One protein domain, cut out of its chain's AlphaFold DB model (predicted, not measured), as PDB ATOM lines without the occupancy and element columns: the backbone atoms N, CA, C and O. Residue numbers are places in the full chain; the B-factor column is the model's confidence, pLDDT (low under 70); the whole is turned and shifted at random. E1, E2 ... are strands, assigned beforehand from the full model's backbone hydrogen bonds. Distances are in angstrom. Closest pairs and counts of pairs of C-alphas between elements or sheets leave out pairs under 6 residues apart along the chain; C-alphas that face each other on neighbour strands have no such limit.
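Overview. This is residues 60 to 197 and 437 to 479 of the 543 residues of an uncharacterized protein of Phycisphaerales bacterium (UniProt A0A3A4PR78). Three strongly twisted antiparallel sheets stand face to face in a row, and this row makes the longest axis: the branched sheet of E2 to E6 is the middle slab, the sheet of E1, E13, E12 and E11 covers one of its faces, and the sheet of E7 to E10 covers the other. Long loops, residues 124 to 145 and 151 to 165, lead into and out of E7 in the third sheet. The printed part has 181 residues with thirteen named strands, E1 to E13 in chain order, and no named helix; the class is all strand, with 82 residues, under half, in named elements. The two end sheets run E1 - E13 - E12 - E11 and E7 - E8 - E9 - E10. The whole is compact, with a radius of gyration of the C-alphas of 15.6 A and spans of 47 by 34 by 27 A.

Arrangement. Begin with the branched sheet and its E4, residues 94 to 101, which bends by 62 degrees at residue 97. On one side of E4 look for E2, residues 76 to 78, beside residues 99 to 101, and E3, residues 86 to 88, beside residues 94 to 96. N 78 and O 99 are 2.8 A apart, and N 95 and O 87 are 2.9 A apart, both within hydrogen-bond range. On the other side is E5, residues 107 to 112, in a hairpin with E4, with N 110 and O 96 at 2.9 A. E5 forms a further hairpin with E6, residues 117 to 123, where N 123 and O 107 are 2.8 A apart. E3 E4 E5 E6 is a meander, each strand the antiparallel neighbour of the one before. Now go to the sheet of E7, residues 146 to 150, E8, residues 166 to 173, E9, residues 179 to 185, and E10, residues 190 to 196, a second meander. Here N 148 and O 171, N 182 and O 168, and N 183 and O 192 are each 2.9 A apart. Its best plane is 12 degrees from that of the branched sheet, over parts that face each other 10.5 A centre to centre. The closest C-alphas of E6 and E7 are those of Gly 123 and Thr 148, 4.3 A apart. The other face-to-face partner of the branched sheet holds E1, residues 60 to 66, and the meander of E11, residues 441 to 445, E12, residues 457 to 464, and E13, residues 472 to 479. Check N 62 and O 476 at 2.9 A, N 475 and O 459 at 2.8 A, and N 462 and O 444 at 2.8 A. The parts that face each other are 10.7 A centre to centre, with best planes 5 degrees apart. The closest C-alphas of E1 and E5, Arg 64 and Ala 112, are 5.6 A apart. The three sheets are a stack of sheets, face to face in turn.

Along the chain. Find C-alpha 60 at (191.412, 240.004, 279.787), where E1 begins its 16.5 A. E4 starts at C-alpha 94, (197.831, 248.021, 267.238), and covers 20.2 A. E8 covers 21.3 A and bends by 54 degrees at residue 169. E12 measures 21.2 A, and E13 runs 21.8 A to C-alpha 479 at (196.663, 240.953, 282.748).

Size, cuts and confidence. The two C-alphas farthest apart, those of Pro 176 and Leu 479, are 47.8 A apart. Residues 198 to 436 are not printed, and C-alphas 197 and 437 across this cut are 42.9 A apart. The links E6 to E7, E7 to E8 and E11 to E12 are long. Mean pLDDT of the printed part is 92.7; look for values under 70 at residues 126 to 134.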
ATOM      1  N   MET A  60     192.592 239.398 280.385       91.06
ATOM      2  CA  MET A  60     191.412 240.004 279.787       91.06
ATOM      3  C   MET A  60     191.620 240.263 278.295       91.06
ATOM      4  O   MET A  60     192.735 240.470 277.820       91.06
ATOM      5  N   LEU A  61     190.509 240.244 277.556       94.56
ATOM      6  CA  LEU A  61     190.449 240.518 276.123       94.56
ATOM      7  C   LEU A  61     189.755 241.861 275.895       94.56
ATOM      8  O   LEU A  61     188.567 242.000 276.194       94.56
ATOM      9  N   THR A  62     190.458 242.801 275.269       96.25
ATOM     10  CA  THR A  62     189.901 244.089 274.836       96.25
ATOM     11  C   THR A  62     189.874 244.144 273.312       96.25
ATOM     12  O   THR A  62     190.903 244.017 272.656       96.25
ATOM     13  N   ALA A  63     188.695 244.322 272.709       96.81
ATOM     14  CA  ALA A  63     188.592 244.465 271.258       96.81
ATOM     15  C   ALA A  63     189.088 245.847 270.813       96.81
ATOM     16  O   ALA A  63     188.563 246.863 271.264       96.81
ATOM     17  N   ARG A  64     190.064 245.883 269.900       97.56
ATOM     18  CA  ARG A  64     190.654 247.126 269.370       97.56
ATOM     19  C   ARG A  64     190.184 247.429 267.947       97.56
ATOM     20  O   ARG A  64     189.877 248.574 267.628       97.56
ATOM     21  N   ALA A  65     190.055 246.400 267.111       98.12
ATOM     22  CA  ALA A  65     189.518 246.526 265.758       98.12
ATOM     23  C   ALA A  65     188.693 245.292 265.374       98.12
ATOM     24  O   ALA A  65     189.182 244.172 265.514       98.12
ATOM     25  N   TRP A  66     187.457 245.459 264.888       98.19
ATOM     26  CA  TRP A  66     186.556 244.323 264.633       98.19
ATOM     27  C   TRP A  66     185.738 244.420 263.345       98.19
ATOM     28  O   TRP A  66     185.477 245.495 262.807       98.19
ATOM     29  N   HIS A  67     185.311 243.260 262.840       98.12
ATOM     30  CA  HIS A  67     184.451 243.157 261.663       98.12
ATOM     31  C   HIS A  67     183.163 243.974 261.844       98.12
ATOM     32  O   HIS A  67     182.489 243.868 262.866       98.12
ATOM     33  N   LYS A  68     182.805 244.759 260.823       97.50
ATOM     34  CA  LYS A  68     181.675 245.704 260.785       97.50
ATOM     35  C   LYS A  68     181.826 246.951 261.661       97.50
ATOM     36  O   LYS A  68     180.884 247.742 261.738       97.50
ATOM     37  N   GLN A  69     182.982 247.175 262.282       97.56
ATOM     38  CA  GLN A  69     183.260 248.445 262.950       97.56
ATOM     39  C   GLN A  69     183.220 249.592 261.924       97.56
ATOM     40  O   GLN A  69     183.853 249.477 260.871       97.56
ATOM     41  N   PRO A  70     182.481 250.685 262.184       96.94
ATOM     42  CA  PRO A  70     182.470 251.845 261.300       96.94
ATOM     43  C   PRO A  70     183.867 252.447 261.145       96.94
ATOM     44  O   PRO A  70     184.570 252.645 262.134       96.94
ATOM     45  N   VAL A  71     184.242 252.772 259.911       96.69
ATOM     46  CA  VAL A  71     185.540 253.385 259.602       96.69
ATOM     47  C   VAL A  71     185.393 254.905 259.472       96.69
ATOM     48  O   VAL A  71     184.457 255.366 258.805       96.69
ATOM     49  N   PRO A  72     186.300 255.712 260.058       92.50
ATOM     50  CA  PRO A  72     186.361 257.142 259.771       92.50
ATOM     51  C   PRO A  72     186.502 257.393 258.262       92.50
ATOM     52  O   PRO A  72     187.426 256.903 257.623       92.50
ATOM     53  N   GLY A  73     185.568 258.146 257.675       86.94
ATOM     54  CA  GLY A  73     185.508 258.365 256.221       86.94
ATOM     55  C   GLY A  73     184.530 257.455 255.464       86.94
ATOM     56  O   GLY A  73     184.266 257.708 254.289       86.94
ATOM     57  N   GLY A  74     183.915 256.479 256.138       93.62
ATOM     58  CA  GLY A  74     182.819 255.662 255.612       93.62
ATOM     59  C   GLY A  74     183.179 254.191 255.398       93.62
ATOM     60  O   GLY A  74     184.344 253.813 255.352       93.62
ATOM     61  N   GLY A  75     182.142 253.364 255.243       96.38
ATOM     62  CA  GLY A  75     182.278 251.911 255.154       96.38
ATOM     63  C   GLY A  75     182.484 251.249 256.516       96.38
ATOM     64  O   GLY A  75     182.290 251.869 257.567       96.38
ATOM     65  N   THR A  76     182.848 249.969 256.495       97.81
ATOM     66  CA  THR A  76     183.077 249.178 257.711       97.81
ATOM     67  C   THR A  76     184.281 248.257 257.586       97.81
ATOM     68  O   THR A  76     184.525 247.723 256.510       97.81
ATOM     69  N   LEU A  77     184.994 248.016 258.685       97.38
ATOM     70  CA  LEU A  77     186.152 247.124 258.697       97.38
ATOM     71  C   LEU A  77     185.786 245.678 258.358       97.38
ATOM     72  O   LEU A  77     184.817 245.131 258.886       97.38
ATOM     73  N   ASN A  78     186.649 245.038 257.578       96.12
ATOM     74  CA  ASN A  78     186.698 243.600 257.359       96.12
ATOM     75  C   ASN A  78     188.144 243.121 257.580       96.12
ATOM     76  O   ASN A  78     188.898 242.951 256.620       96.12
ATOM     77  N   PRO A  79     188.555 242.980 258.857       94.25
ATOM     78  CA  PRO A  79     189.954 242.773 259.209       94.25
ATOM     79  C   PRO A  79     190.437 241.357 258.934       94.25
ATOM     80  O   PRO A  79     191.631 241.169 258.779       94.25
ATOM     81  N   VAL A  80     189.547 240.356 258.890       94.12
ATOM     82  CA  VAL A  80     189.935 238.941 258.738       94.12
ATOM     83  C   VAL A  80     191.090 238.595 259.697       94.12
ATOM     84  O   VAL A  80     192.090 237.992 259.316       94.12
ATOM     85  N   ALA A  81     190.957 239.012 260.961       95.06
ATOM     86  CA  ALA A  81     192.070 239.140 261.910       95.06
ATOM     87  C   ALA A  81     192.833 237.831 262.208       95.06
ATOM     88  O   ALA A  81     193.939 237.846 262.731       95.06
ATOM     89  N   TYR A  82     192.254 236.674 261.882       92.31
ATOM     90  CA  TYR A  82     192.907 235.365 261.992       92.31
ATOM     91  C   TYR A  82     193.891 235.057 260.845       92.31
ATOM     92  O   TYR A  82     194.685 234.116 260.943       92.31
ATOM     93  N   GLY A  83     193.806 235.798 259.738       89.50
ATOM     94  CA  GLY A  83     194.659 235.673 258.553       89.50
ATOM     95  C   GLY A  83     195.529 236.907 258.307       89.50
ATOM     96  O   GLY A  83     196.661 236.761 257.844       89.50
ATOM     97  N   ASP A  84     195.032 238.088 258.669       90.88
ATOM     98  CA  ASP A  84     195.753 239.356 258.600       90.88
ATOM     99  C   ASP A  84     196.147 239.748 260.023       90.88
ATOM    100  O   ASP A  84     195.291 239.878 260.887       90.88
ATOM    101  N   GLY A  85     197.448 239.829 260.297       90.62
ATOM    102  CA  GLY A  85     197.966 240.074 261.641       90.62
ATOM    103  C   GLY A  85     198.069 241.544 262.022       90.62
ATOM    104  O   GLY A  85     197.991 242.422 261.164       90.62
ATOM    105  N   ALA A  86     198.326 241.793 263.306       96.06
ATOM    106  CA  ALA A  86     198.679 243.116 263.811       96.06
ATOM    107  C   ALA A  86     199.995 243.080 264.605       96.06
ATOM    108  O   ALA A  86     200.328 242.076 265.246       96.06
ATOM    109  N   SER A  87     200.734 244.184 264.554       96.75
ATOM    110  CA  SER A  87     201.842 244.481 265.466       96.75
ATOM    111  C   SER A  87     201.372 245.440 266.560       96.75
ATOM    112  O   SER A  87     200.317 246.056 266.421       96.75
ATOM    113  N   ILE A  88     202.146 245.584 267.632       97.62
ATOM    114  CA  ILE A  88     201.802 246.407 268.799       97.62
ATOM    115  C   ILE A  88     202.991 247.275 269.203       97.62
ATOM    116  O   ILE A  88     204.130 246.811 269.126       97.62
ATOM    117  N   ASP A  89     202.729 248.523 269.591       97.12
ATOM    118  CA  ASP A  89     203.738 249.417 270.169       97.12
ATOM    119  C   ASP A  89     203.760 249.355 271.708       97.12
ATOM    120  O   ASP A  89     202.977 248.642 272.344       97.12
ATOM    121  N   ALA A  90     204.661 250.111 272.336       94.56
ATOM    122  CA  ALA A  90     204.790 250.150 273.793       94.56
ATOM    123  C   ALA A  90     203.565 250.737 274.524       94.56
ATOM    124  O   ALA A  90     203.415 250.521 275.722       94.56
ATOM    125  N   SER A  91     202.682 251.459 273.825       93.69
ATOM    126  CA  SER A  91     201.450 252.030 274.387       93.69
ATOM    127  C   SER A  91     200.243 251.089 274.304       93.69
ATOM    128  O   SER A  91     199.173 251.411 274.815       93.69
ATOM    129  N   GLY A  92     200.392 249.942 273.637       95.19
ATOM    130  CA  GLY A  92     199.291 249.020 273.375       95.19
ATOM    131  C   GLY A  92     198.482 249.362 272.119       95.19
ATOM    132  O   GLY A  92     197.418 248.776 271.893       95.19
ATOM    133  N   THR A  93     198.974 250.284 271.284       97.88
ATOM    134  CA  THR A  93     198.355 250.622 269.998       97.88
ATOM    135  C   THR A  93     198.698 249.554 268.965       97.88
ATOM    136  O   THR A  93     199.861 249.192 268.770       97.88
ATOM    137  N   LEU A  94     197.679 249.047 268.268       98.25
ATOM    138  CA  LEU A  94     197.831 248.021 267.238       98.25
ATOM    139  C   LEU A  94     198.004 248.646 265.856       98.25
ATOM    140  O   LEU A  94     197.168 249.454 265.466       98.25
ATOM    141  N   ALA A  95     198.988 248.202 265.072       98.25
ATOM    142  CA  ALA A  95     199.113 248.536 263.652       98.25
ATOM    143  C   ALA A  95     198.745 247.333 262.775       98.25
ATOM    144  O   ALA A  95     199.251 246.226 262.974       98.25
ATOM    145  N   PHE A  96     197.862 247.536 261.798       97.25
ATOM    146  CA  PHE A  96     197.346 246.449 260.964       97.25
ATOM    147  C   PHE A  96     196.895 246.929 259.585       97.25
ATOM    148  O   PHE A  96     196.711 248.119 259.326       97.25
ATOM    149  N   THR A  97     196.738 245.962 258.686       95.19
ATOM    150  CA  THR A  97     196.199 246.136 257.334       95.19
ATOM    151  C   THR A  97     194.801 245.523 257.268       95.19
ATOM    152  O   THR A  97     194.541 244.523 257.932       95.19
ATOM    153  N   THR A  98     193.873 246.112 256.513       93.88
ATOM    154  CA  THR A  98     192.468 245.658 256.495       93.88
ATOM    155  C   THR A  98     191.733 246.059 255.220       93.88
ATOM    156  O   THR A  98     192.146 246.988 254.521       93.88
ATOM    157  N   ILE A  99     190.619 245.374 254.936       92.94
ATOM    158  CA  ILE A  99     189.620 245.798 253.948       92.94
ATOM    159  C   ILE A  99     188.577 246.707 254.609       92.94
ATOM    160  O   ILE A  99     188.226 246.549 255.778       92.94
ATOM    161  N   ILE A 100     188.043 247.635 253.818       94.81
ATOM    162  CA  ILE A 100     186.901 248.474 254.159       94.81
ATOM    163  C   ILE A 100     185.756 248.141 253.199       94.81
ATOM    164  O   ILE A 100     185.816 248.420 252.000       94.81
ATOM    165  N   ASP A 101     184.696 247.550 253.733       94.81
ATOM    166  CA  ASP A 101     183.508 247.183 252.975       94.81
ATOM    167  C   ASP A 101     182.606 248.397 252.713       94.81
ATOM    168  O   ASP A 101     182.482 249.314 253.528       94.81
ATOM    169  N   GLY A 102     181.916 248.377 251.570       92.81
ATOM    170  CA  GLY A 102     180.857 249.337 251.243       92.81
ATOM    171  C   GLY A 102     181.324 250.691 250.702       92.81
ATOM    172  O   GLY A 102     180.483 251.552 250.444       92.81
ATOM    173  N   VAL A 103     182.627 250.886 250.484       91.25
ATOM    174  CA  VAL A 103     183.201 252.117 249.917       91.25
ATOM    175  C   VAL A 103     184.233 251.808 248.823       91.25
ATOM    176  O   VAL A 103     184.855 250.753 248.859       91.25
ATOM    177  N   PRO A 104     184.453 252.709 247.841       86.94
ATOM    178  CA  PRO A 104     185.475 252.508 246.806       86.94
ATOM    179  C   PRO A 104     186.911 252.516 247.348       86.94
ATOM    180  O   PRO A 104     187.769 251.815 246.824       86.94
ATOM    181  N   ARG A 105     187.160 253.316 248.393       91.19
ATOM    182  CA  ARG A 105     188.410 253.370 249.159       91.19
ATOM    183  C   ARG A 105     188.416 252.224 250.162       91.19
ATOM    184  O   ARG A 105     187.940 252.384 251.278       91.19
ATOM    185  N   ASN A 106     188.827 251.050 249.699       90.69
ATOM    186  CA  ASN A 106     188.394 249.772 250.258       90.69
ATOM    187  C   ASN A 106     189.479 249.001 251.017       90.69
ATOM    188  O   ASN A 106     189.280 247.828 251.320       90.69
ATOM    189  N   GLN A 107     190.631 249.606 251.289       92.12
ATOM    190  CA  GLN A 107     191.719 248.956 252.021       92.12
ATOM    191  C   GLN A 107     192.720 249.978 252.540       92.12
ATOM    192  O   GLN A 107     192.872 251.043 251.942       92.12
ATOM    193  N   GLY A 108     193.435 249.654 253.613       94.25
ATOM    194  CA  GLY A 108     194.444 250.562 254.141       94.25
ATOM    195  C   GLY A 108     195.203 250.046 255.349       94.25
ATOM    196  O   GLY A 108     194.963 248.937 255.830       94.25
ATOM    197  N   ILE A 109     196.104 250.902 255.823       97.56
ATOM    198  CA  ILE A 109     196.863 250.742 257.064       97.56
ATOM    199  C   ILE A 109     196.188 251.560 258.153       97.56
ATOM    200  O   ILE A 109     195.833 252.721 257.937       97.56
ATOM    201  N   PHE A 110     196.029 250.949 259.317       98.19
ATOM    202  CA  PHE A 110     195.332 251.523 260.455       98.19
ATOM    203  C   PHE A 110     196.148 251.361 261.727       98.19
ATOM    204  O   PHE A 110     196.862 250.371 261.896       98.19
ATOM    205  N   LEU A 111     195.960 252.320 262.630       98.44
ATOM    206  CA  LEU A 111     196.200 252.146 264.054       98.44
ATOM    207  C   LEU A 111     194.865 251.930 264.776       98.44
ATOM    208  O   LEU A 111     193.839 252.481 264.361       98.44
ATOM    209  N   ALA A 112     194.876 251.143 265.849       98.38
ATOM    210  CA  ALA A 112     193.754 251.011 266.772       98.38
ATOM    211  C   ALA A 112     194.219 251.053 268.229       98.38
ATOM    212  O   ALA A 112     195.086 250.274 268.625       98.38
ATOM    213  N   ASP A 113     193.597 251.924 269.017       96.69
ATOM    214  CA  ASP A 113     193.868 252.137 270.441       96.69
ATOM    215  C   ASP A 113     192.551 252.280 271.239       96.69
ATOM    216  O   ASP A 113     191.508 251.748 270.848       96.69
ATOM    217  N   GLU A 114     192.599 252.921 272.408       94.19
ATOM    218  CA  GLU A 114     191.425 253.212 273.244       94.19
ATOM    219  C   GLU A 114     190.503 254.283 272.657       94.19
ATOM    220  O   GLU A 114     189.291 254.221 272.866       94.19
ATOM    221  N   ASP A 115     191.057 255.223 271.889       95.19
ATOM    222  CA  ASP A 115     190.313 256.320 271.271       95.19
ATOM    223  C   ASP A 115     189.633 255.885 269.961       95.19
ATOM    224  O   ASP A 115     188.685 256.526 269.492       95.19
ATOM    225  N   GLY A 116     190.072 254.763 269.386       95.31
ATOM    226  CA  GLY A 116     189.395 254.068 268.299       95.31
ATOM    227  C   GLY A 116     190.308 253.781 267.113       95.31
ATOM    228  O   GLY A 116     191.457 253.387 267.273       95.31
ATOM    229  N   LEU A 117     189.757 253.910 265.901       97.75
ATOM    230  CA  LEU A 117     190.472 253.642 264.651       97.75
ATOM    231  C   LEU A 117     191.093 254.916 264.088       97.75
ATOM    232  O   LEU A 117     190.389 255.906 263.883       97.75
ATOM    233  N   HIS A 118     192.362 254.833 263.696       96.81
ATOM    234  CA  HIS A 118     193.101 255.925 263.062       96.81
ATOM    235  C   HIS A 118     193.651 255.459 261.706       96.81
ATOM    236  O   HIS A 118     194.622 254.699 261.665       96.81
ATOM    237  N   PRO A 119     193.035 255.862 260.581       96.75
ATOM    238  CA  PRO A 119     193.569 255.568 259.254       96.75
ATOM    239  C   PRO A 119     194.931 256.248 259.045       96.75
ATOM    240  O   PRO A 119     195.038 257.456 259.236       96.75
ATOM    241  N   ILE A 120     195.946 255.498 258.605       97.88
ATOM    242  CA  ILE A 120     197.255 256.044 258.197       97.88
ATOM    243  C   ILE A 120     197.267 256.337 256.696       97.88
ATOM    244  O   ILE A 120     197.633 257.425 256.261       97.88
ATOM    245  N   ALA A 121     196.895 255.342 255.892       96.75
ATOM    246  CA  ALA A 121     196.876 255.443 254.440       96.75
ATOM    247  C   ALA A 121     195.814 254.505 253.879       96.75
ATOM    248  O   ALA A 121     195.783 253.322 254.224       96.75
ATOM    249  N   ILE A 122     194.955 255.025 253.006       94.69
ATOM    250  CA  ILE A 122     193.861 254.282 252.391       94.69
ATOM    251  C   ILE A 122     194.035 254.270 250.879       94.69
ATOM    252  O   ILE A 122     194.226 255.303 250.237       94.69
ATOM    253  N   GLY A 123     193.905 253.088 250.303       91.44
ATOM    254  CA  GLY A 123     194.005 252.837 248.877       91.44
ATOM    255  C   GLY A 123     192.671 252.400 248.303       91.44
ATOM    256  O   GLY A 123     191.641 252.339 248.984       91.44
ATOM    257  N   CYS A 124     192.699 252.067 247.023       85.56
ATOM    258  CA  CYS A 124     191.608 251.361 246.387       85.56
ATOM    259  C   CYS A 124     192.111 250.331 245.386       85.56
ATOM    260  O   CYS A 124     193.161 250.517 244.775       85.56
ATOM    261  N   GLY A 125     191.367 249.236 245.234       76.44
ATOM    262  CA  GLY A 125     191.713 248.172 244.293       76.44
ATOM    263  C   GLY A 125     191.339 246.778 244.781       76.44
ATOM    264  O   GLY A 125     190.537 246.606 245.696       76.44
ATOM    265  N   SER A 126     191.909 245.758 244.142       69.19
ATOM    266  CA  SER A 126     191.632 244.338 244.440       69.19
ATOM    267  C   SER A 126     192.663 243.675 245.371       69.19
ATOM    268  O   SER A 126     192.831 242.457 245.321       69.19
ATOM    269  N   GLY A 127     193.347 244.442 246.227       66.38
ATOM    270  CA  GLY A 127     194.474 243.955 247.045       66.38
ATOM    271  C   GLY A 127     195.848 244.233 246.427       66.38
ATOM    272  O   GLY A 127     195.945 244.969 245.450       66.38
ATOM    273  N   GLY A 128     196.906 243.675 247.026       60.78
ATOM    274  CA  GLY A 128     198.293 243.809 246.556       60.78
ATOM    275  C   GLY A 128     198.581 243.158 245.191       60.78
ATOM    276  O   GLY A 128     197.951 242.166 244.814       60.78
ATOM    277  N   GLY A 129     199.563 243.706 244.470       58.50
ATOM    278  CA  GLY A 129     199.689 243.614 243.009       58.50
ATOM    279  C   GLY A 129     199.193 244.923 242.385       58.50
ATOM    280  O   GLY A 129     198.396 245.611 243.019       58.50
ATOM    281  N   THR A 130     199.629 245.273 241.163       59.88
ATOM    282  CA  THR A 130     199.343 246.568 240.506       59.88
ATOM    283  C   THR A 130     197.899 246.994 240.673       59.88
ATOM    284  O   THR A 130     197.669 248.188 240.834       59.88
ATOM    285  N   GLY A 131     196.965 246.026 240.692       53.09
ATOM    286  CA  GLY A 131     195.702 246.116 241.435       53.09
ATOM    287  C   GLY A 131     194.826 247.294 241.037       53.09
ATOM    288  O   GLY A 131     193.880 247.609 241.757       53.09
ATOM    289  N   ASP A 132     195.172 247.918 239.910       62.16
ATOM    290  CA  ASP A 132     194.810 249.267 239.542       62.16
ATOM    291  C   ASP A 132     193.327 249.268 239.198       62.16
ATOM    292  O   ASP A 132     192.927 248.690 238.182       62.16
ATOM    293  N   PRO A 133     192.479 249.876 240.039       58.91
ATOM    294  CA  PRO A 133     191.067 249.983 239.725       58.91
ATOM    295  C   PRO A 133     190.806 250.974 238.574       58.91
ATOM    296  O   PRO A 133     189.661 251.097 238.142       58.91
ATOM    297  N   GLY A 134     191.819 251.719 238.107       65.69
ATOM    298  CA  GLY A 134     191.686 252.836 237.171       65.69
ATOM    299  C   GLY A 134     190.915 254.021 237.761       65.69
ATOM    300  O   GLY A 134     190.442 254.886 237.026       65.69
ATOM    301  N   THR A 135     190.703 254.033 239.085       70.56
ATOM    302  CA  THR A 135     189.883 255.034 239.788       70.56
ATOM    303  C   THR A 135     190.704 256.082 240.532       70.56
ATOM    304  O   THR A 135     190.140 257.117 240.881       70.56
ATOM    305  N   HIS A 136     192.000 255.837 240.771       79.25
ATOM    306  CA  HIS A 136     192.949 256.792 241.369       79.25
ATOM    307  C   HIS A 136     192.451 257.428 242.682       79.25
ATOM    308  O   HIS A 136     192.655 258.611 242.943       79.25
ATOM    309  N   CYS A 137     191.717 256.653 243.485       85.56
ATOM    310  CA  CYS A 137     190.941 257.167 244.612       85.56
ATOM    311  C   CYS A 137     191.616 257.042 245.983       85.56
ATOM    312  O   CYS A 137     191.006 257.408 246.989       85.56
ATOM    313  N   GLY A 138     192.837 256.505 246.032       91.94
ATOM    314  CA  GLY A 138     193.617 256.391 247.261       91.94
ATOM    315  C   GLY A 138     194.295 257.695 247.676       91.94
ATOM    316  O   GLY A 138     194.258 258.696 246.958       91.94
ATOM    317  N   ASP A 139     194.928 257.675 248.846       95.31
ATOM    318  CA  ASP A 139     195.682 258.817 249.359       95.31
ATOM    319  C   ASP A 139     196.935 259.107 248.513       95.31
ATOM    320  O   ASP A 139     197.531 258.177 247.955       95.31
ATOM    321  N   PRO A 140     197.370 260.378 248.416       96.00
ATOM    322  CA  PRO A 140     198.622 260.736 247.758       96.00
ATOM    323  C   PRO A 140     199.825 260.052 248.408       96.00
ATOM    324  O   PRO A 140     199.900 259.946 249.631       96.00
ATOM    325  N   THR A 141     200.806 259.654 247.597       97.00
ATOM    326  CA  THR A 141     202.049 259.072 248.121       97.00
ATOM    327  C   THR A 141     203.194 260.089 248.157       97.00
ATOM    328  O   THR A 141     203.237 261.009 247.332       97.00
ATOM    329  N   PRO A 142     204.208 259.886 249.021       97.25
ATOM    330  CA  PRO A 142     205.404 260.736 249.059       97.25
ATOM    331  C   PRO A 142     206.274 260.654 247.797       97.25
ATOM    332  O   PRO A 142     207.208 261.438 247.636       97.25
ATOM    333  N   ILE A 143     206.008 259.689 246.914       96.38
ATOM    334  CA  ILE A 143     206.771 259.476 245.680       96.38
ATOM    335  C   ILE A 143     206.040 260.010 244.446       96.38
ATOM    336  O   ILE A 143     206.571 259.908 243.346       96.38
ATOM    337  N   GLY A 144     204.860 260.614 244.621       95.12
ATOM    338  CA  GLY A 144     203.941 260.971 243.540       95.12
ATOM    339  C   GLY A 144     202.948 259.846 243.232       95.12
ATOM    340  O   GLY A 144     203.193 258.682 243.542       95.12
ATOM    341  N   GLY A 145     201.809 260.194 242.633       93.12
ATOM    342  CA  GLY A 145     200.702 259.252 242.446       93.12
ATOM    343  C   GLY A 145     199.913 258.988 243.734       93.12
ATOM    344  O   GLY A 145     200.013 259.755 244.697       93.12
ATOM    345  N   THR A 146     199.140 257.902 243.757       93.50
ATOM    346  CA  THR A 146     198.280 257.518 244.895       93.50
ATOM    347  C   THR A 146     198.509 256.075 245.333       93.50
ATOM    348  O   THR A 146     198.803 255.220 244.495       93.50
ATOM    349  N   PHE A 147     198.321 255.793 246.624       93.38
ATOM    350  CA  PHE A 147     198.305 254.429 247.149       93.38
ATOM    351  C   PHE A 147     197.153 253.638 246.521       93.38
ATOM    352  O   PHE A 147     196.028 254.132 246.426       93.38
ATOM    353  N   THR A 148     197.409 252.401 246.104       89.38
ATOM    354  CA  THR A 148     196.383 251.521 245.525       89.38
ATOM    355  C   THR A 148     196.274 250.226 246.305       89.38
ATOM    356  O   THR A 148     195.371 250.077 247.131       89.38
ATOM    357  N   GLY A 149     197.200 249.300 246.056       87.25
ATOM    358  CA  GLY A 149     197.273 247.979 246.657       87.25
ATOM    359  C   GLY A 149     197.892 248.035 248.045       87.25
ATOM    360  O   GLY A 149     199.057 248.401 248.192       87.25
ATOM    361  N   PHE A 150     197.136 247.615 249.056       90.62
ATOM    362  CA  PHE A 150     197.710 247.196 250.329       90.62
ATOM    363  C   PHE A 150     197.765 245.677 250.368       90.62
ATOM    364  O   PHE A 150     196.866 244.972 249.898       90.62
ATOM    365  N   PHE A 151     198.872 245.172 250.886       87.50
ATOM    366  CA  PHE A 151     199.107 243.745 250.964       87.50
ATOM    367  C   PHE A 151     198.505 243.197 252.255       87.50
ATOM    368  O   PHE A 151     198.496 243.864 253.287       87.50
ATOM    369  N   ARG A 152     197.974 241.981 252.161       86.00
ATOM    370  CA  ARG A 152     197.299 241.259 253.239       86.00
ATOM    371  C   ARG A 152     197.899 239.871 253.367       86.00
ATOM    372  O   ARG A 152     198.521 239.361 252.433       86.00
ATOM    373  N   GLY A 153     197.689 239.250 254.506       84.31
ATOM    374  CA  GLY A 153     198.270 237.988 254.893       84.31
ATOM    375  C   GLY A 153     199.550 238.174 255.689       84.31
ATOM    376  O   GLY A 153     200.042 239.270 255.956       84.31
ATOM    377  N   THR A 154     200.126 237.042 256.047       77.75
ATOM    378  CA  THR A 154     201.060 236.932 257.171       77.75
ATOM    379  C   THR A 154     202.470 237.409 256.831       77.75
ATOM    380  O   THR A 154     203.351 237.412 257.677       77.75
ATOM    381  N   TYR A 155     202.684 237.835 255.589       83.94
ATOM    382  CA  TYR A 155     203.940 238.392 255.094       83.94
ATOM    383  C   TYR A 155     203.985 239.922 255.144       83.94
ATOM    384  O   TYR A 155     205.056 240.505 255.007       83.94
ATOM    385  N   PHE A 156     202.825 240.571 255.262       88.50
ATOM    386  CA  PHE A 156     202.670 241.998 254.961       88.50
ATOM    387  C   PHE A 156     202.081 242.797 256.114       88.50
ATOM    388  O   PHE A 156     201.486 243.857 255.920       88.50
ATOM    389  N   ILE A 157     202.235 242.266 257.317       91.81
ATOM    390  CA  ILE A 157     201.828 242.950 258.532       91.81
ATOM    391  C   ILE A 157     202.717 244.186 258.683       91.81
ATOM    392  O   ILE A 157     203.931 244.074 258.480       91.81
ATOM    393  N   PRO A 158     202.142 245.361 258.982       96.44
ATOM    394  CA  PRO A 158     202.939 246.551 259.233       96.44
ATOM    395  C   PRO A 158     203.890 246.312 260.404       96.44
ATOM    396  O   PRO A 158     203.522 245.651 261.370       96.44
ATOM    397  N   ALA A 159     205.113 246.828 260.322       97.38
ATOM    398  CA  ALA A 159     206.015 246.839 261.467       97.38
ATOM    399  C   ALA A 159     205.802 248.145 262.234       97.38
ATOM    400  O   ALA A 159     205.763 249.204 261.610       97.38
ATOM    401  N   VAL A 160     205.701 248.087 263.558       98.12
ATOM    402  CA  VAL A 160     205.571 249.276 264.412       98.12
ATOM    403  C   VAL A 160     206.728 249.335 265.405       98.12
ATOM    404  O   VAL A 160     207.184 248.290 265.871       98.12
ATOM    405  N   ASN A 161     207.238 250.534 265.681       97.69
ATOM    406  CA  ASN A 161     208.187 250.773 266.771       97.69
ATOM    407  C   ASN A 161     207.473 251.355 268.004       97.69
ATOM    408  O   ASN A 161     206.285 251.655 267.957       97.69
ATOM    409  N   ASP A 162     208.192 251.553 269.104       96.19
ATOM    410  CA  ASP A 162     207.594 251.964 270.380       96.19
ATOM    411  C   ASP A 162     207.133 253.430 270.381       96.19
ATOM    412  O   ASP A 162     206.366 253.842 271.246       96.19
ATOM    413  N   ALA A 163     207.562 254.215 269.387       96.69
ATOM    414  CA  ALA A 163     207.071 255.567 269.138       96.69
ATOM    415  C   ALA A 163     205.764 255.595 268.315       96.69
ATOM    416  O   ALA A 163     205.240 256.678 268.041       96.69
ATOM    417  N   GLY A 164     205.257 254.433 267.890       97.31
ATOM    418  CA  GLY A 164     204.073 254.306 267.042       97.31
ATOM    419  C   GLY A 164     204.339 254.582 265.558       97.31
ATOM    420  O   GLY A 164     203.389 254.717 264.784       97.31
ATOM    421  N   ASP A 165     205.603 254.685 265.127       98.75
ATOM    422  CA  ASP A 165     205.931 254.806 263.706       98.75
ATOM    423  C   ASP A 165     205.651 253.474 262.999       98.75
ATOM    424  O   ASP A 165     206.091 252.416 263.454       98.75
ATOM    425  N   VAL A 166     204.954 253.523 261.862       98.75
ATOM    426  CA  VAL A 166     204.471 252.329 261.155       98.75
ATOM    427  C   VAL A 166     205.137 252.196 259.795       98.75
ATOM    428  O   VAL A 166     204.945 253.026 258.906       98.75
ATOM    429  N   MET A 167     205.879 251.113 259.600       98.56
ATOM    430  CA  MET A 167     206.437 250.730 258.313       98.56
ATOM    431  C   MET A 167     205.495 249.780 257.569       98.56
ATOM    432  O   MET A 167     205.076 248.759 258.110       98.56
ATOM    433  N   PHE A 168     205.201 250.078 256.303       97.81
ATOM    434  CA  PHE A 168     204.282 249.281 255.488       97.81
ATOM    435  C   PHE A 168     204.645 249.289 253.999       97.81
ATOM    436  O   PHE A 168     205.272 250.217 253.486       97.81
ATOM    437  N   LEU A 169     204.224 248.240 253.289       95.06
ATOM    438  CA  LEU A 169     204.331 248.131 251.833       95.06
ATOM    439  C   LEU A 169     203.033 248.568 251.161       95.06
ATOM    440  O   LEU A 169     201.942 248.227 251.620       95.06
ATOM    441  N   SER A 170     203.155 249.245 250.021       93.94
ATOM    442  CA  SER A 170     202.007 249.545 249.169       93.94
ATOM    443  C   SER A 170     202.396 249.645 247.696       93.94
ATOM    444  O   SER A 170     203.518 250.037 247.353       93.94
ATOM    445  N   ASP A 171     201.455 249.276 246.832       91.38
ATOM    446  CA  ASP A 171     201.495 249.600 245.412       91.38
ATOM    447  C   ASP A 171     201.034 251.040 245.163       91.38
ATOM    448  O   ASP A 171     200.230 251.610 245.906       91.38
ATOM    449  N   VAL A 172     201.584 251.633 244.107       90.75
ATOM    450  CA  VAL A 172     201.376 253.030 243.727       90.75
ATOM    451  C   VAL A 172     201.008 253.099 242.251       90.75
ATOM    452  O   VAL A 172     201.676 252.503 241.405       90.75
ATOM    453  N   VAL A 173     199.966 253.867 241.934       88.69
ATOM    454  CA  VAL A 173     199.574 254.200 240.554       88.69
ATOM    455  C   VAL A 173     199.869 255.666 240.261       88.69
ATOM    456  O   VAL A 173     199.897 256.487 241.177       88.69
ATOM    457  N   ASP A 174     200.124 255.989 238.992       87.62
ATOM    458  CA  ASP A 174     200.500 257.326 238.490       87.62
ATOM    459  C   ASP A 174     201.731 257.958 239.155       87.62
ATOM    460  O   ASP A 174     202.026 259.142 238.977       87.62
ATOM    461  N   GLY A 175     202.469 257.160 239.921       89.50
ATOM    462  CA  GLY A 175     203.770 257.499 240.463       89.50
ATOM    463  C   GLY A 175     204.905 257.053 239.537       89.50
ATOM    464  O   GLY A 175     204.711 256.257 238.616       89.50
ATOM    465  N   PRO A 176     206.133 257.528 239.793       91.56
ATOM    466  CA  PRO A 176     207.330 257.102 239.071       91.56
ATOM    467  C   PRO A 176     207.743 255.654 239.383       91.56
ATOM    468  O   PRO A 176     208.560 255.089 238.657       91.56
ATOM    469  N   SER A 177     207.193 255.062 240.446       92.75
ATOM    470  CA  SER A 177     207.471 253.693 240.878       92.75
ATOM    471  C   SER A 177     206.161 252.969 241.185       92.75
ATOM    472  O   SER A 177     205.299 253.568 241.821       92.75
ATOM    473  N   PRO A 178     206.021 251.686 240.809       89.50
ATOM    474  CA  PRO A 178     204.782 250.929 241.004       89.50
ATOM    475  C   PRO A 178     204.586 250.410 242.435       89.50
ATOM    476  O   PRO A 178     203.496 249.974 242.780       89.50
ATOM    477  N   ARG A 179     205.644 250.403 243.256       92.25
ATOM    478  CA  ARG A 179     205.649 249.836 244.609       92.25
ATOM    479  C   ARG A 179     206.690 250.514 245.481       92.25
ATOM    480  O   ARG A 179     207.805 250.777 245.012       92.25
ATOM    481  N   GLY A 180     206.348 250.725 246.748       95.62
ATOM    482  CA  GLY A 180     207.253 251.261 247.755       95.62
ATOM    483  C   GLY A 180     207.069 250.642 249.137       95.62
ATOM    484  O   GLY A 180     206.008 250.121 249.477       95.62
ATOM    485  N   LEU A 181     208.143 250.721 249.917       98.19
ATOM    486  CA  LEU A 181     208.166 250.575 251.364       98.19
ATOM    487  C   LEU A 181     208.161 251.984 251.962       98.19
ATOM    488  O   LEU A 181     208.979 252.833 251.584       98.19
ATOM    489  N   PHE A 182     207.225 252.231 252.865       98.75
ATOM    490  CA  PHE A 182     206.936 253.543 253.428       98.75
ATOM    491  C   PHE A 182     207.013 253.499 254.949       98.75
ATOM    492  O   PHE A 182     206.829 252.441 255.547       98.75
ATOM    493  N   LEU A 183     207.271 254.655 255.555       98.75
ATOM    494  CA  LEU A 183     207.241 254.857 256.999       98.75
ATOM    495  C   LEU A 183     206.279 255.991 257.322       98.75
ATOM    496  O   LEU A 183     206.526 257.125 256.917       98.75
ATOM    497  N   TYR A 184     205.214 255.685 258.050       98.88
ATOM    498  CA  TYR A 184     204.427 256.682 258.759       98.88
ATOM    499  C   TYR A 184     205.144 257.058 260.051       98.88
ATOM    500  O   TYR A 184     205.498 256.175 260.833       98.88
ATOM    501  N   ARG A 185     205.361 258.353 260.268       98.31
ATOM    502  CA  ARG A 185     205.984 258.885 261.475       98.31
ATOM    503  C   ARG A 185     204.912 259.490 262.361       98.31
ATOM    504  O   ARG A 185     204.363 260.537 262.026       98.31
ATOM    505  N   ARG A 186     204.615 258.839 263.484       96.94
ATOM    506  CA  ARG A 186     203.445 259.172 264.315       96.94
ATOM    507  C   ARG A 186     203.500 260.594 264.858       96.94
ATOM    508  O   ARG A 186     202.485 261.278 264.880       96.94
ATOM    509  N   VAL A 187     204.680 261.035 265.286       95.88
ATOM    510  CA  VAL A 187     204.875 262.366 265.882       95.88
ATOM    511  C   VAL A 187     204.790 263.473 264.830       95.88
ATOM    512  O   VAL A 187     204.197 264.518 265.082       95.88
ATOM    513  N   GLU A 188     205.397 263.265 263.662       97.56
ATOM    514  CA  GLU A 188     205.373 264.231 262.561       97.56
ATOM    515  C   GLU A 188     204.069 264.214 261.756       97.56
ATOM    516  O   GLU A 188     203.816 265.163 261.015       97.56
ATOM    517  N   ASP A 189     203.264 263.165 261.925       97.12
ATOM    518  CA  ASP A 189     202.029 262.892 261.192       97.12
ATOM    519  C   ASP A 189     202.216 262.961 259.670       97.12
ATOM    520  O   ASP A 189     201.459 263.588 258.928       97.12
ATOM    521  N   ASP A 190     203.283 262.325 259.189       98.00
ATOM    522  CA  ASP A 190     203.567 262.235 257.767       98.00
ATOM    523  C   ASP A 190     204.065 260.852 257.356       98.00
ATOM    524  O   ASP A 190     204.429 260.006 258.173       98.00
ATOM    525  N   ILE A 191     204.046 260.610 256.048       98.81
ATOM    526  CA  ILE A 191     204.559 259.384 255.449       98.81
ATOM    527  C   ILE A 191     205.784 259.750 254.622       98.81
ATOM    528  O   ILE A 191     205.754 260.687 253.824       98.81
ATOM    529  N   ILE A 192     206.857 258.981 254.771       98.62
ATOM    530  CA  ILE A 192     208.076 259.113 253.972       98.62
ATOM    531  C   ILE A 192     208.372 257.819 253.211       98.62
ATOM    532  O   ILE A 192     207.938 256.729 253.586       98.62
ATOM    533  N   LYS A 193     209.137 257.933 252.121       98.50
ATOM    534  CA  LYS A 193     209.657 256.768 251.394       98.50
ATOM    535  C   LYS A 193     210.869 256.187 252.131       98.50
ATOM    536  O   LYS A 193     211.838 256.911 252.364       98.50
ATOM    537  N   ILE A 194     210.862 254.873 252.362       98.69
ATOM    538  CA  ILE A 194     212.060 254.095 252.712       98.69
ATOM    539  C   ILE A 194     212.793 253.658 251.437       98.69
ATOM    540  O   ILE A 194     213.958 253.996 251.232       98.69
ATOM    541  N   ALA A 195     212.103 252.929 250.559       98.50
ATOM    542  CA  ALA A 195     212.642 252.449 249.289       98.50
ATOM    543  C   ALA A 195     211.511 252.194 248.292       98.50
ATOM    544  O   ALA A 195     210.408 251.820 248.682       98.50
ATOM    545  N   ALA A 196     211.778 252.361 247.001       97.50
ATOM    546  CA  ALA A 196     210.825 252.067 245.939       97.50
ATOM    547  C   ALA A 196     211.471 251.294 244.786       97.50
ATOM    548  O   ALA A 196     212.680 251.357 244.552       97.50
ATOM    549  N   VAL A 197     210.644 250.571 244.031       95.56
ATOM    550  CA  VAL A 197     211.076 249.949 242.775       95.56
ATOM    551  C   VAL A 197     211.599 251.030 241.824       95.56
ATOM    552  O   VAL A 197     210.958 252.059 241.620       95.56
ATOM    553  N   PRO A 437     184.518 239.942 274.315       95.31
ATOM    554  CA  PRO A 437     183.782 241.165 274.660       95.31
ATOM    555  C   PRO A 437     182.782 241.605 273.575       95.31
ATOM    556  O   PRO A 437     181.900 242.420 273.835       95.31
ATOM    557  N   LEU A 438     182.875 241.048 272.363       95.88
ATOM    558  CA  LEU A 438     181.948 241.287 271.254       95.88
ATOM    559  C   LEU A 438     180.830 240.228 271.199       95.88
ATOM    560  O   LEU A 438     180.112 240.128 270.203       95.88
ATOM    561  N   GLY A 439     180.677 239.434 272.264       94.94
ATOM    562  CA  GLY A 439     179.813 238.258 272.327       94.94
ATOM    563  C   GLY A 439     180.362 237.068 271.537       94.94
ATOM    564  O   GLY A 439     181.374 237.163 270.842       94.94
ATOM    565  N   GLY A 440     179.695 235.921 271.649       96.56
ATOM    566  CA  GLY A 440     180.209 234.678 271.074       96.56
ATOM    567  C   GLY A 440     181.521 234.234 271.725       96.56
ATOM    568  O   GLY A 440     181.815 234.603 272.865       96.56
ATOM    569  N   VAL A 441     182.296 233.437 270.995       97.00
ATOM    570  CA  VAL A 441     183.556 232.858 271.480       97.00
ATOM    571  C   VAL A 441     184.682 232.984 270.457       97.00
ATOM    572  O   VAL A 441     184.426 233.058 269.249       97.00
ATOM    573  N   LEU A 442     185.924 232.982 270.941       96.88
ATOM    574  CA  LEU A 442     187.113 232.872 270.105       96.88
ATOM    575  C   LEU A 442     187.094 231.546 269.337       96.88
ATOM    576  O   LEU A 442     186.628 230.526 269.842       96.88
ATOM    577  N   ASN A 443     187.608 231.546 268.111       92.44
ATOM    578  CA  ASN A 443     187.654 230.347 267.280       92.44
ATOM    579  C   ASN A 443     189.014 230.210 266.585       92.44
ATOM    580  O   ASN A 443     189.933 229.625 267.142       92.44
ATOM    581  N   THR A 444     189.162 230.754 265.377       92.00
ATOM    582  CA  THR A 444     190.368 230.577 264.561       92.00
ATOM    583  C   THR A 444     191.386 231.644 264.935       92.00
ATOM    584  O   THR A 444     191.090 232.821 264.788       92.00
ATOM    585  N   PHE A 445     192.574 231.267 265.400       93.50
ATOM    586  CA  PHE A 445     193.576 232.219 265.899       93.50
ATOM    587  C   PHE A 445     194.584 232.574 264.816       93.50
ATOM    588  O   PHE A 445     194.997 231.708 264.056       93.50
ATOM    589  N   GLN A 446     195.054 233.814 264.794       91.38
ATOM    590  CA  GLN A 446     196.246 234.209 264.058       91.38
ATOM    591  C   GLN A 446     197.471 233.477 264.628       91.38
ATOM    592  O   GLN A 446     197.779 233.587 265.811       91.38
ATOM    593  N   GLY A 447     198.212 232.770 263.771       90.50
ATOM    594  CA  GLY A 447     199.351 231.950 264.203       90.50
ATOM    595  C   GLY A 447     200.595 232.722 264.668       90.50
ATOM    596  O   GLY A 447     201.504 232.122 265.228       90.50
ATOM    597  N   TRP A 448     200.671 234.034 264.442       91.44
ATOM    598  CA  TRP A 448     201.892 234.819 264.662       91.44
ATOM    599  C   TRP A 448     201.614 236.055 265.510       91.44
ATOM    600  O   TRP A 448     201.446 237.149 264.970       91.44
ATOM    601  N   PRO A 449     201.499 235.883 266.827       93.88
ATOM    602  CA  PRO A 449     201.190 236.990 267.709       93.88
ATOM    603  C   PRO A 449     202.388 237.942 267.854       93.88
ATOM    604  O   PRO A 449     203.533 237.570 267.593       93.88
ATOM    605  N   SER A 450     202.106 239.169 268.289       95.69
ATOM    606  CA  SER A 450     203.113 240.143 268.724       95.69
ATOM    607  C   SER A 450     202.858 240.516 270.180       95.69
ATOM    608  O   SER A 450     201.720 240.427 270.640       95.69
ATOM    609  N   MET A 451     203.886 240.967 270.881       96.44
ATOM    610  CA  MET A 451     203.785 241.549 272.212       96.44
ATOM    611  C   MET A 451     204.749 242.721 272.364       96.44
ATOM    612  O   MET A 451     205.705 242.848 271.597       96.44
ATOM    613  N   ASN A 452     204.473 243.575 273.345       95.38
ATOM    614  CA  ASN A 452     205.389 244.618 273.783       95.38
ATOM    615  C   ASN A 452     206.085 244.220 275.096       95.38
ATOM    616  O   ASN A 452     205.724 243.232 275.738       95.38
ATOM    617  N   ASN A 453     207.086 245.004 275.500       92.50
ATOM    618  CA  ASN A 453     207.832 244.761 276.737       92.50
ATOM    619  C   ASN A 453     206.991 244.964 278.008       92.50
ATOM    620  O   ASN A 453     207.308 244.366 279.030       92.50
ATOM    621  N   GLY A 454     205.892 245.723 277.934       88.69
ATOM    622  CA  GLY A 454     204.935 245.885 279.033       88.69
ATOM    623  C   GLY A 454     204.037 244.661 279.272       88.69
ATOM    624  O   GLY A 454     203.162 244.697 280.134       88.69
ATOM    625  N   GLY A 455     204.215 243.573 278.513       90.38
ATOM    626  CA  GLY A 455     203.448 242.336 278.668       90.38
ATOM    627  C   GLY A 455     202.068 242.358 278.007       90.38
ATOM    628  O   GLY A 455     201.281 241.435 278.223       90.38
ATOM    629  N   GLN A 456     201.769 243.367 277.186       94.56
ATOM    630  CA  GLN A 456     200.557 243.389 276.376       94.56
ATOM    631  C   GLN A 456     200.782 242.629 275.071       94.56
ATOM    632  O   GLN A 456     201.839 242.710 274.442       94.56
ATOM    633  N   MET A 457     199.764 241.888 274.647       97.06
ATOM    634  CA  MET A 457     199.861 240.922 273.561       97.06
ATOM    635  C   MET A 457     198.740 241.118 272.548       97.06
ATOM    636  O   MET A 457     197.635 241.549 272.870       97.06
ATOM    637  N   VAL A 458     199.012 240.755 271.302       96.94
ATOM    638  CA  VAL A 458     198.035 240.789 270.214       96.94
ATOM    639  C   VAL A 458     197.435 239.412 270.015       96.94
ATOM    640  O   VAL A 458     198.159 238.430 269.837       96.94
ATOM    641  N   LEU A 459     196.109 239.352 269.929       97.06
ATOM    642  CA  LEU A 459     195.386 238.188 269.438       97.06
ATOM    643  C   LEU A 459     194.471 238.580 268.278       97.06
ATOM    644  O   LEU A 459     193.395 239.141 268.473       97.06
ATOM    645  N   GLY A 460     194.868 238.246 267.054       96.56
ATOM    646  CA  GLY A 460     193.945 238.214 265.925       96.56
ATOM    647  C   GLY A 460     193.115 236.932 265.963       96.56
ATOM    648  O   GLY A 460     193.679 235.843 266.068       96.56
ATOM    649  N   SER A 461     191.785 237.024 265.909       97.06
ATOM    650  CA  SER A 461     190.939 235.826 265.964       97.06
ATOM    651  C   SER A 461     189.636 235.957 265.179       97.06
ATOM    652  O   SER A 461     189.072 237.043 265.028       97.06
ATOM    653  N   GLY A 462     189.153 234.825 264.672       97.06
ATOM    654  CA  GLY A 462     187.780 234.642 264.225       97.06
ATOM    655  C   GLY A 462     186.843 234.490 265.423       97.06
ATOM    656  O   GLY A 462     187.205 233.892 266.434       97.06
ATOM    657  N   ILE A 463     185.625 235.007 265.298       97.00
ATOM    658  CA  ILE A 463     184.610 234.996 266.353       97.00
ATOM    659  C   ILE A 463     183.424 234.166 265.884       97.00
ATOM    660  O   ILE A 463     182.787 234.475 264.874       97.00
ATOM    661  N   LEU A 464     183.090 233.127 266.646       97.19
ATOM    662  CA  LEU A 464     181.886 232.340 266.419       97.19
ATOM    663  C   LEU A 464     180.732 232.916 267.246       97.19
ATOM    664  O   LEU A 464     180.775 232.913 268.473       97.19
ATOM    665  N   GLY A 465     179.676 233.381 266.572       96.44
ATOM    666  CA  GLY A 465     178.469 233.895 267.234       96.44
ATOM    667  C   GLY A 465     178.584 235.325 267.775       96.44
ATOM    668  O   GLY A 465     177.869 235.668 268.715       96.44
ATOM    669  N   GLY A 466     179.466 236.154 267.204       96.00
ATOM    670  CA  GLY A 466     179.638 237.551 267.612       96.00
ATOM    671  C   GLY A 466     178.382 238.410 267.407       96.00
ATOM    672  O   GLY A 466     177.610 238.228 266.457       96.00
ATOM    673  N   ILE A 467     178.181 239.389 268.292       95.19
ATOM    674  CA  ILE A 467     177.057 240.335 268.250       95.19
ATOM    675  C   ILE A 467     177.079 241.105 266.924       95.19
ATOM    676  O   ILE A 467     178.137 241.444 266.397       95.19
ATOM    677  N   GLY A 468     175.899 241.348 266.342       93.88
ATOM    678  CA  GLY A 468     175.779 242.037 265.048       93.88
ATOM    679  C   GLY A 468     176.342 241.243 263.858       93.88
ATOM    680  O   GLY A 468     176.500 241.790 262.763       93.88
ATOM    681  N   GLY A 469     176.645 239.954 264.051       94.88
ATOM    682  CA  GLY A 469     177.356 239.140 263.071       94.88
ATOM    683  C   GLY A 469     178.795 239.614 262.886       94.88
ATOM    684  O   GLY A 469     179.242 239.733 261.747       94.88
ATOM    685  N   THR A 470     179.464 239.974 263.983       97.38
ATOM    686  CA  THR A 470     180.913 240.197 264.016       97.38
ATOM    687  C   THR A 470     181.610 238.844 263.870       97.38
ATOM    688  O   THR A 470     181.294 237.912 264.604       97.38
ATOM    689  N   GLU A 471     182.538 238.732 262.918       97.44
ATOM    690  CA  GLU A 471     183.143 237.440 262.529       97.44
ATOM    691  C   GLU A 471     184.641 237.353 262.832       97.44
ATOM    692  O   GLU A 471     185.203 236.263 262.832       97.44
ATOM    693  N   SER A 472     185.315 238.477 263.076       97.88
ATOM    694  CA  SER A 472     186.723 238.504 263.485       97.88
ATOM    695  C   SER A 472     187.074 239.825 264.158       97.88
ATOM    696  O   SER A 472     186.403 240.836 263.922       97.88
ATOM    697  N   ALA A 473     188.117 239.814 264.985       98.25
ATOM    698  CA  ALA A 473     188.671 241.013 265.598       98.25
ATOM    699  C   ALA A 473     190.147 240.838 265.971       98.25
ATOM    700  O   ALA A 473     190.618 239.725 266.215       98.25
ATOM    701  N   HIS A 474     190.848 241.966 266.036       98.06
ATOM    702  CA  HIS A 474     192.103 242.096 266.754       98.06
ATOM    703  C   HIS A 474     191.803 242.480 268.201       98.06
ATOM    704  O   HIS A 474     191.133 243.487 268.469       98.06
ATOM    705  N   PHE A 475     192.309 241.668 269.118       98.12
ATOM    706  CA  PHE A 475     192.212 241.878 270.549       98.12
ATOM    707  C   PHE A 475     193.573 242.264 271.119       98.12
ATOM    708  O   PHE A 475     194.605 241.730 270.704       98.12
ATOM    709  N   LEU A 476     193.540 243.166 272.092       97.62
ATOM    710  CA  LEU A 476     194.594 243.322 273.077       97.62
ATOM    711  C   LEU A 476     194.352 242.295 274.189       97.62
ATOM    712  O   LEU A 476     193.225 242.176 274.680       97.62
ATOM    713  N   VAL A 477     195.390 241.548 274.542       96.75
ATOM    714  CA  VAL A 477     195.416 240.596 275.652       96.75
ATOM    715  C   VAL A 477     196.408 241.118 276.683       96.75
ATOM    716  O   VAL A 477     197.570 241.358 276.360       96.75
ATOM    717  N   GLU A 478     195.950 241.302 277.913       92.38
ATOM    718  CA  GLU A 478     196.748 241.829 279.022       92.38
ATOM    719  C   GLU A 478     196.265 241.244 280.351       92.38
ATOM    720  O   GLU A 478     195.218 240.591 280.398       92.38
ATOM    721  N   LEU A 479     197.048 241.417 281.416       88.19
ATOM    722  CA  LEU A 479     196.663 240.953 282.748       88.19
ATOM    723  C   LEU A 479     195.376 241.664 283.200       88.19
ATOM    724  O   LEU A 479     195.274 242.882 283.089       88.19
TER     725      LEU A 479